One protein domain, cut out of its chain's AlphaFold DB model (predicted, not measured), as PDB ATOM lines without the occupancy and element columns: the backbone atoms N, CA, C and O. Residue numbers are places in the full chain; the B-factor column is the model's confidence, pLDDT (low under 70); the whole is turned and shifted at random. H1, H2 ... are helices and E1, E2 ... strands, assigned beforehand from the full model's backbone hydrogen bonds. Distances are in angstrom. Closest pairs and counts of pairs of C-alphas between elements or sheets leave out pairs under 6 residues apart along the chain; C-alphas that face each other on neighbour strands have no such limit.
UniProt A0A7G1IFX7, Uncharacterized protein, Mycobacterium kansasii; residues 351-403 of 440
ATOM      1  N   GLY A 351     -63.479-100.608 -11.013       72.25
ATOM      2  CA  GLY A 351     -64.546-100.754 -10.013       72.25
ATOM      3  C   GLY A 351     -65.080-102.181  -9.857       72.25
ATOM      4  O   GLY A 351     -65.931-102.412  -9.008       72.25
ATOM      5  N   VAL A 352     -64.570-103.139 -10.639       77.56
ATOM      6  CA  VAL A 352     -64.932-104.562 -10.566       77.56
ATOM      7  C   VAL A 352     -63.778-105.414 -10.039       77.56
ATOM      8  O   VAL A 352     -64.004-106.358  -9.288       77.56
ATOM      9  N   THR A 353     -62.538-105.076 -10.400       76.00
ATOM     10  CA  THR A 353     -61.331-105.834 -10.017       76.00
ATOM     11  C   THR A 353     -60.463-105.133  -8.963       76.00
ATOM     12  O   THR A 353     -59.798-105.821  -8.190       76.00
ATOM     13  N   ASP A 354     -60.496-103.796  -8.865       67.81
ATOM     14  CA  ASP A 354     -59.787-103.008  -7.832       67.81
ATOM     15  C   ASP A 354     -60.674-102.848  -6.585       67.81
ATOM     16  O   ASP A 354     -61.257-101.791  -6.351       67.81
ATOM     17  N   HIS A 355     -60.851-103.930  -5.820       64.50
ATOM     18  CA  HIS A 355     -61.572-103.889  -4.541       64.50
ATOM     19  C   HIS A 355     -60.589-103.675  -3.395       64.50
ATOM     20  O   HIS A 355     -59.703-104.498  -3.149       64.50
ATOM     21  N   ARG A 356     -60.758-102.567  -2.666       62.56
ATOM     22  CA  ARG A 356     -59.981-102.268  -1.459       62.56
ATOM     23  C   ARG A 356     -60.887-102.410  -0.241       62.56
ATOM     24  O   ARG A 356     -61.836-101.637  -0.127       62.56
ATOM     25  N   PRO A 357     -60.584-103.319   0.702       57.75
ATOM     26  CA  PRO A 357     -61.468-103.608   1.834       57.75
ATOM     27  C   PRO A 357     -61.740-102.400   2.749       57.75
ATOM     28  O   PRO A 357     -62.713-102.406   3.490       57.75
ATOM     29  N   GLU A 358     -60.914-101.351   2.694       59.94
ATOM     30  CA  GLU A 358     -61.071-100.141   3.517       59.94
ATOM     31  C   GLU A 358     -61.801 -98.986   2.811       59.94
ATOM     32  O   GLU A 358     -62.108 -97.972   3.441       59.94
ATOM     33  N   ARG A 359     -62.056 -99.083   1.499       64.25
ATOM     34  CA  ARG A 359     -62.642 -97.985   0.719       64.25
ATOM     35  C   ARG A 359     -63.484 -98.543  -0.423       64.25
ATOM     36  O   ARG A 359     -62.966 -98.767  -1.513       64.25
ATOM     37  N   ALA A 360     -64.770 -98.742  -0.139       64.94
ATOM     38  CA  ALA A 360     -65.756 -99.180  -1.116       64.94
ATOM     39  C   ALA A 360     -65.764 -98.254  -2.341       64.94
ATOM     40  O   ALA A 360     -65.734 -97.022  -2.202       64.94
ATOM     41  N   ALA A 361     -65.790 -98.838  -3.539       67.94
ATOM     42  CA  ALA A 361     -65.939 -98.056  -4.757       67.94
ATOM     43  C   ALA A 361     -67.330 -97.390  -4.757       67.94
ATOM     44  O   ALA A 361     -68.325 -98.043  -4.439       67.94
ATOM     45  N   PRO A 362     -67.442 -96.085  -5.073       70.50
ATOM     46  CA  PRO A 362     -68.748 -95.453  -5.179       70.50
ATOM     47  C   PRO A 362     -69.538 -96.094  -6.321       70.50
ATOM     48  O   PRO A 362     -68.962 -96.499  -7.334       70.50
ATOM     49  N   PHE A 363     -70.863 -96.128  -6.186       70.94
ATOM     50  CA  PHE A 363     -71.721 -96.571  -7.275       70.94
ATOM     51  C   PHE A 363     -71.474 -95.737  -8.537       70.94
ATOM     52  O   PHE A 363     -71.164 -94.542  -8.467       70.94
ATOM     53  N   ALA A 364     -71.705 -96.340  -9.705       67.94
ATOM     54  CA  ALA A 364     -71.708 -95.604 -10.962       67.94
ATOM     55  C   ALA A 364     -72.706 -94.434 -10.877       67.94
ATOM     56  O   ALA A 364     -73.909 -94.640 -10.721       67.94
ATOM     57  N   GLY A 365     -72.207 -93.197 -10.985       64.50
ATOM     58  CA  GLY A 365     -73.016 -91.985 -10.799       64.50
ATOM     59  C   GLY A 365     -74.202 -91.876 -11.762       64.50
ATOM     60  O   GLY A 365     -75.203 -91.257 -11.427       64.50
ATOM     61  N   SER A 366     -74.141 -92.553 -12.913       67.12
ATOM     62  CA  SER A 366     -75.242 -92.660 -13.880       67.12
ATOM     63  C   SER A 366     -76.463 -93.436 -13.368       67.12
ATOM     64  O   SER A 366     -77.518 -93.395 -14.000       67.12
ATOM     65  N   LEU A 367     -76.333 -94.151 -12.247       66.81
ATOM     66  CA  LEU A 367     -77.431 -94.849 -11.577       66.81
ATOM     67  C   LEU A 367     -78.212 -93.940 -10.612       66.81
ATOM     68  O   LEU A 367     -79.280 -94.332 -10.148       66.81
ATOM     69  N   PHE A 368     -77.700 -92.742 -10.311       70.25
ATOM     70  CA  PHE A 368     -78.250 -91.822  -9.316       70.25
ATOM     71  C   PHE A 368     -78.664 -90.498  -9.968       70.25
ATOM     72  O   PHE A 368     -78.120 -90.090 -10.991       70.25
ATOM     73  N   THR A 369     -79.638 -89.802  -9.378       75.94
ATOM     74  CA  THR A 369     -79.962 -88.426  -9.782       75.94
ATOM     75  C   THR A 369     -78.866 -87.464  -9.322       75.94
ATOM     76  O   THR A 369     -78.234 -87.698  -8.292       75.94
ATOM     77  N   ASP A 370     -78.702 -86.327 -10.004       74.25
ATOM     78  CA  ASP A 370     -77.729 -85.289  -9.618       74.25
ATOM     79  C   ASP A 370     -77.888 -84.848  -8.152       74.25
ATOM     80  O   ASP A 370     -76.912 -84.588  -7.446       74.25
ATOM     81  N   THR A 371     -79.128 -84.828  -7.655       76.69
ATOM     82  CA  THR A 371     -79.449 -84.545  -6.251       76.69
ATOM     83  C   THR A 371     -78.928 -85.618  -5.294       76.69
ATOM     84  O   THR A 371     -78.356 -85.281  -4.259       76.69
ATOM     85  N   ALA A 372     -79.075 -86.899  -5.636       71.56
ATOM     86  CA  ALA A 372     -78.598 -88.014  -4.823       71.56
ATOM     87  C   ALA A 372     -77.062 -88.098  -4.821       71.56
ATOM     88  O   ALA A 372     -76.463 -88.344  -3.773       71.56
ATOM     89  N   VAL A 373     -76.426 -87.814  -5.962       74.94
ATOM     90  CA  VAL A 373     -74.963 -87.718  -6.074       74.94
ATOM     91  C   VAL A 373     -74.430 -86.572  -5.210       74.94
ATOM     92  O   VAL A 373     -73.519 -86.779  -4.412       74.94
ATOM     93  N   THR A 374     -75.036 -85.383  -5.293       77.56
ATOM     94  CA  THR A 374     -74.624 -84.209  -4.496       77.56
ATOM     95  C   THR A 374     -74.821 -84.433  -2.992       77.56
ATOM     96  O   THR A 374     -74.036 -83.947  -2.182       77.56
ATOM     97  N   ALA A 375     -75.833 -85.215  -2.607       75.62
ATOM     98  CA  ALA A 375     -76.080 -85.622  -1.225       75.62
ATOM     99  C   ALA A 375     -75.167 -86.770  -0.737       75.62
ATOM    100  O   ALA A 375     -75.363 -87.276   0.367       75.62
ATOM    101  N   GLY A 376     -74.195 -87.215  -1.545       72.50
ATOM    102  CA  GLY A 376     -73.248 -88.271  -1.177       72.50
ATOM    103  C   GLY A 376     -73.861 -89.672  -1.106       72.50
ATOM    104  O   GLY A 376     -73.235 -90.587  -0.574       72.50
ATOM    105  N   ARG A 377     -75.069 -89.876  -1.649       75.25
ATOM    106  CA  ARG A 377     -75.780 -91.170  -1.610       75.25
ATOM    107  C   ARG A 377     -75.205 -92.213  -2.573       75.25
ATOM    108  O   ARG A 377     -75.625 -93.362  -2.539       75.25
ATOM    109  N   SER A 378     -74.227 -91.831  -3.395       72.38
ATOM    110  CA  SER A 378     -73.460 -92.739  -4.253       72.38
ATOM    111  C   SER A 378     -72.350 -93.491  -3.506       72.38
ATOM    112  O   SER A 378     -71.630 -94.269  -4.127       72.38
ATOM    113  N   ALA A 379     -72.167 -93.261  -2.202       73.75
ATOM    114  CA  ALA A 379     -71.225 -94.026  -1.392       73.75
ATOM    115  C   ALA A 379     -71.773 -95.437  -1.107       73.75
ATOM    116  O   ALA A 379     -72.874 -95.589  -0.574       73.75
ATOM    117  N   ALA A 380     -70.994 -96.463  -1.449       74.81
ATOM    118  CA  ALA A 380     -71.270 -97.835  -1.043       74.81
ATOM    119  C   ALA A 380     -70.756 -98.067   0.390       74.81
ATOM    120  O   ALA A 380     -69.682 -97.594   0.762       74.81
ATOM    121  N   VAL A 381     -71.553 -98.760   1.202       74.75
ATOM    122  CA  VAL A 381     -71.227 -99.165   2.581       74.75
ATOM    123  C   VAL A 381     -70.778-100.623   2.618       74.75
ATOM    124  O   VAL A 381     -69.855-100.964   3.351       74.75
ATOM    125  N   LEU A 382     -71.407-101.469   1.800       75.25
ATOM    126  CA  LEU A 382     -70.966-102.833   1.524       75.25
ATOM    127  C   LEU A 382     -70.415-102.884   0.101       75.25
ATOM    128  O   LEU A 382     -71.060-102.366  -0.810       75.25
ATOM    129  N   ASP A 383     -69.261-103.520  -0.072       77.50
ATOM    130  CA  ASP A 383     -68.622-103.742  -1.368       77.50
ATOM    131  C   ASP A 383     -67.930-105.111  -1.342       77.50
ATOM    132  O   ASP A 383     -66.800-105.255  -0.873       77.50
ATOM    133  N   GLU A 384     -68.661-106.146  -1.756       80.62
ATOM    134  CA  GLU A 384     -68.159-107.517  -1.819       80.62
ATOM    135  C   GLU A 384     -67.964-107.948  -3.273       80.62
ATOM    136  O   GLU A 384     -68.914-107.989  -4.056       80.62
ATOM    137  N   SER A 385     -66.740-108.347  -3.628       83.19
ATOM    138  CA  SER A 385     -66.451-108.979  -4.917       83.19
ATOM    139  C   SER A 385     -66.184-110.465  -4.778       83.19
ATOM    140  O   SER A 385     -65.343-110.884  -3.979       83.19
ATOM    141  N   VAL A 386     -66.771-111.247  -5.678       85.56
ATOM    142  CA  VAL A 386     -66.340-112.616  -5.957       85.56
ATOM    143  C   VAL A 386     -65.839-112.678  -7.391       85.56
ATOM    144  O   VAL A 386     -66.580-112.412  -8.338       85.56
ATOM    145  N   MET A 387     -64.574-113.063  -7.561       86.06
ATOM    146  CA  MET A 387     -63.956-113.252  -8.870       86.06
ATOM    147  C   MET A 387     -63.562-114.714  -9.060       86.06
ATOM    148  O   MET A 387     -62.916-115.321  -8.211       86.06
ATOM    149  N   THR A 388     -63.920-115.279 -10.209       86.62
ATOM    150  CA  THR A 388     -63.485-116.606 -10.648       86.62
ATOM    151  C   THR A 388     -62.769-116.473 -11.986       86.62
ATOM    152  O   THR A 388     -63.336-115.954 -12.947       86.62
ATOM    153  N   ARG A 389     -61.520-116.941 -12.059       81.38
ATOM    154  CA  ARG A 389     -60.728-116.961 -13.299       81.38
ATOM    155  C   ARG A 389     -60.857-118.309 -14.003       81.38
ATOM    156  O   ARG A 389     -60.948-119.344 -13.345       81.38
ATOM    157  N   ARG A 390     -60.859-118.292 -15.336       79.62
ATOM    158  CA  ARG A 390     -60.800-119.488 -16.183       79.62
ATOM    159  C   ARG A 390     -59.954-119.178 -17.419       79.62
ATOM    160  O   ARG A 390     -60.365-118.378 -18.258       79.62
ATOM    161  N   GLY A 391     -58.780-119.804 -17.510       79.44
ATOM    162  CA  GLY A 391     -57.765-119.440 -18.498       79.44
ATOM    163  C   GLY A 391     -57.363-117.968 -18.351       79.44
ATOM    164  O   GLY A 391     -57.146-117.489 -17.238       79.44
ATOM    165  N   LEU A 392     -57.328-117.241 -19.472       81.69
ATOM    166  CA  LEU A 392     -57.084-115.791 -19.507       81.69
ATOM    167  C   LEU A 392     -58.329-114.943 -19.185       81.69
ATOM    168  O   LEU A 392     -58.218-113.743 -18.945       81.69
ATOM    169  N   GLY A 393     -59.518-115.549 -19.182       84.62
ATOM    170  CA  GLY A 393     -60.770-114.864 -18.878       84.62
ATOM    171  C   GLY A 393     -61.109-114.883 -17.389       84.62
ATOM    172  O   GLY A 393     -60.603-115.694 -16.604       84.62
ATOM    173  N   TYR A 394     -62.034-114.017 -16.990       86.88
ATOM    174  CA  TYR A 394     -62.585-114.023 -15.642       86.88
ATOM    175  C   TYR A 394     -64.073-113.680 -15.643       86.88
ATOM    176  O   TYR A 394     -64.590-113.022 -16.542       86.88
ATOM    177  N   ARG A 395     -64.761-114.143 -14.601       88.94
ATOM    178  CA  ARG A 395     -66.101-113.703 -14.228       88.94
ATOM    179  C   ARG A 395     -66.001-113.065 -12.856       88.94
ATOM    180  O   ARG A 395     -65.572-113.720 -11.908       88.94
ATOM    181  N   ALA A 396     -66.400-111.809 -12.763       88.00
ATOM    182  CA  ALA A 396     -66.480-111.090 -11.506       88.00
ATOM    183  C   ALA A 396     -67.936-110.714 -11.230       88.00
ATOM    184  O   ALA A 396     -68.689-110.381 -12.145       88.00
ATOM    185  N   VAL A 397     -68.326-110.820  -9.967       86.94
ATOM    186  CA  VAL A 397     -69.609-110.356  -9.450       86.94
ATOM    187  C   VAL A 397     -69.297-109.425  -8.298       86.94
ATOM    188  O   VAL A 397     -68.559-109.805  -7.392       86.94
ATOM    189  N   VAL A 398     -69.858-108.226  -8.359       84.56
ATOM    190  CA  VAL A 398     -69.728-107.207  -7.322       84.56
ATOM    191  C   VAL A 398     -71.100-106.966  -6.730       84.56
ATOM    192  O   VAL A 398     -72.071-106.748  -7.460       84.56
ATOM    193  N   VAL A 399     -71.177-107.033  -5.409       83.81
ATOM    194  CA  VAL A 399     -72.370-106.733  -4.632       83.81
ATOM    195  C   VAL A 399     -72.084-105.474  -3.834       83.81
ATOM    196  O   VAL A 399     -71.300-105.489  -2.888       83.81
ATOM    197  N   GLN A 400     -72.747-104.388  -4.228       79.81
ATOM    198  CA  GLN A 400     -72.681-103.106  -3.540       79.81
ATOM    199  C   GLN A 400     -74.014-102.788  -2.877       79.81
ATOM    200  O   GLN A 400     -75.071-102.923  -3.497       79.81
ATOM    201  N   ALA A 401     -73.962-102.325  -1.631       79.69
ATOM    202  CA  ALA A 401     -75.125-101.800  -0.922       79.69
ATOM    203  C   ALA A 401     -74.818-100.403  -0.375       79.69
ATOM    204  O   ALA A 401     -73.753-100.173   0.200       79.69
ATOM    205  N   SER A 402     -75.747 -99.465  -0.570       76.50
ATOM    206  CA  SER A 402     -75.672 -98.129   0.020       76.50
ATOM    207  C   SER A 402     -76.063 -98.176   1.494       76.50
ATOM    208  O   SER A 402     -76.625 -99.162   1.973       76.50
ATOM    209  N   ASP A 403     -75.845 -97.067   2.194       72.81
ATOM    210  CA  ASP A 403     -76.484 -96.855   3.490       72.81
ATOM    211  C   ASP A 403     -78.020 -96.859   3.347       72.81
ATOM    212  O   ASP A 403     -78.564 -96.602   2.262       72.81
TER     213      ASP A 403
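This is residues 351 to 403 of the 440 residues of an uncharacterized protein of Mycobacterium kansasii (UniProt A0A7G1IFX7). A long, slender hairpin of two strands, E1 and E2, sticks out at its turn end with residues 389 to 394; near its open end a loop bears one short helix, H1, and the winding first stretch passes over one side of the hairpin. The long axis runs from the helix, at Thr 371, to the turn, at Gly 391. The printed part has 53 residues, with one named helix and two named strands in the order H1, E1, E2; the strands make one antiparallel sheet, order E1 - E2. The class is mostly strand, though under half of the printed residues are in named elements. The whole is loose, with a radius of gyration of the C-alphas of 13.0 A, and elongated, spanning 43 by 22 by 13 A.

Begin at Gly 351 and go through residues 351 to 369, which hold no named element. Next comes H1, residues 370 to 374, whose O i to N i+4 pair is within hydrogen-bond range. A tight link of 5 residues leads on to E1, residues 380 to 390. A tight link of 2 residues then turns the backbone into E2, residues 393 to 402. E1 and E2 form a hairpin, antiparallel neighbours with 168 degrees between their N-to-C directions. Look near the turn for N 390 and O 393, 2.9 A apart, and at the other end for N 381 and O 401, 2.8 A apart, both within hydrogen-bond range. Between these ends, the C-alphas of Met 387 and Ala 396 face each other at 4.2 A. H1 and E2 are apart.

Find C-alpha 370 at (-77.729, -85.289, -9.618); from there H1 runs through residues 370 to 374, 6.1 A from first to last C-alpha. E1, residues 380 to 390, is the longest strand by residues; it begins at C-alpha 380, (-71.270, -97.835, -1.043), and covers 28.4 A from first to last C-alpha. E2, residues 393 to 402, returns over 29.3 A and ends at C-alpha 402, (-75.672, -98.129, 0.020).

The two C-alphas farthest apart are those of Thr 371 and Gly 391, 42.9 A, while the first and last printed C-alphas, of Gly 351 and Asp 403, are 18.4 A apart. The printed part has no cut, and no link between named elements is long. In the B-factor column the mean pLDDT of the printed part is 75.3; look for values under 70, the model's low confidence, at residues 354 to 361 and 364 to 367.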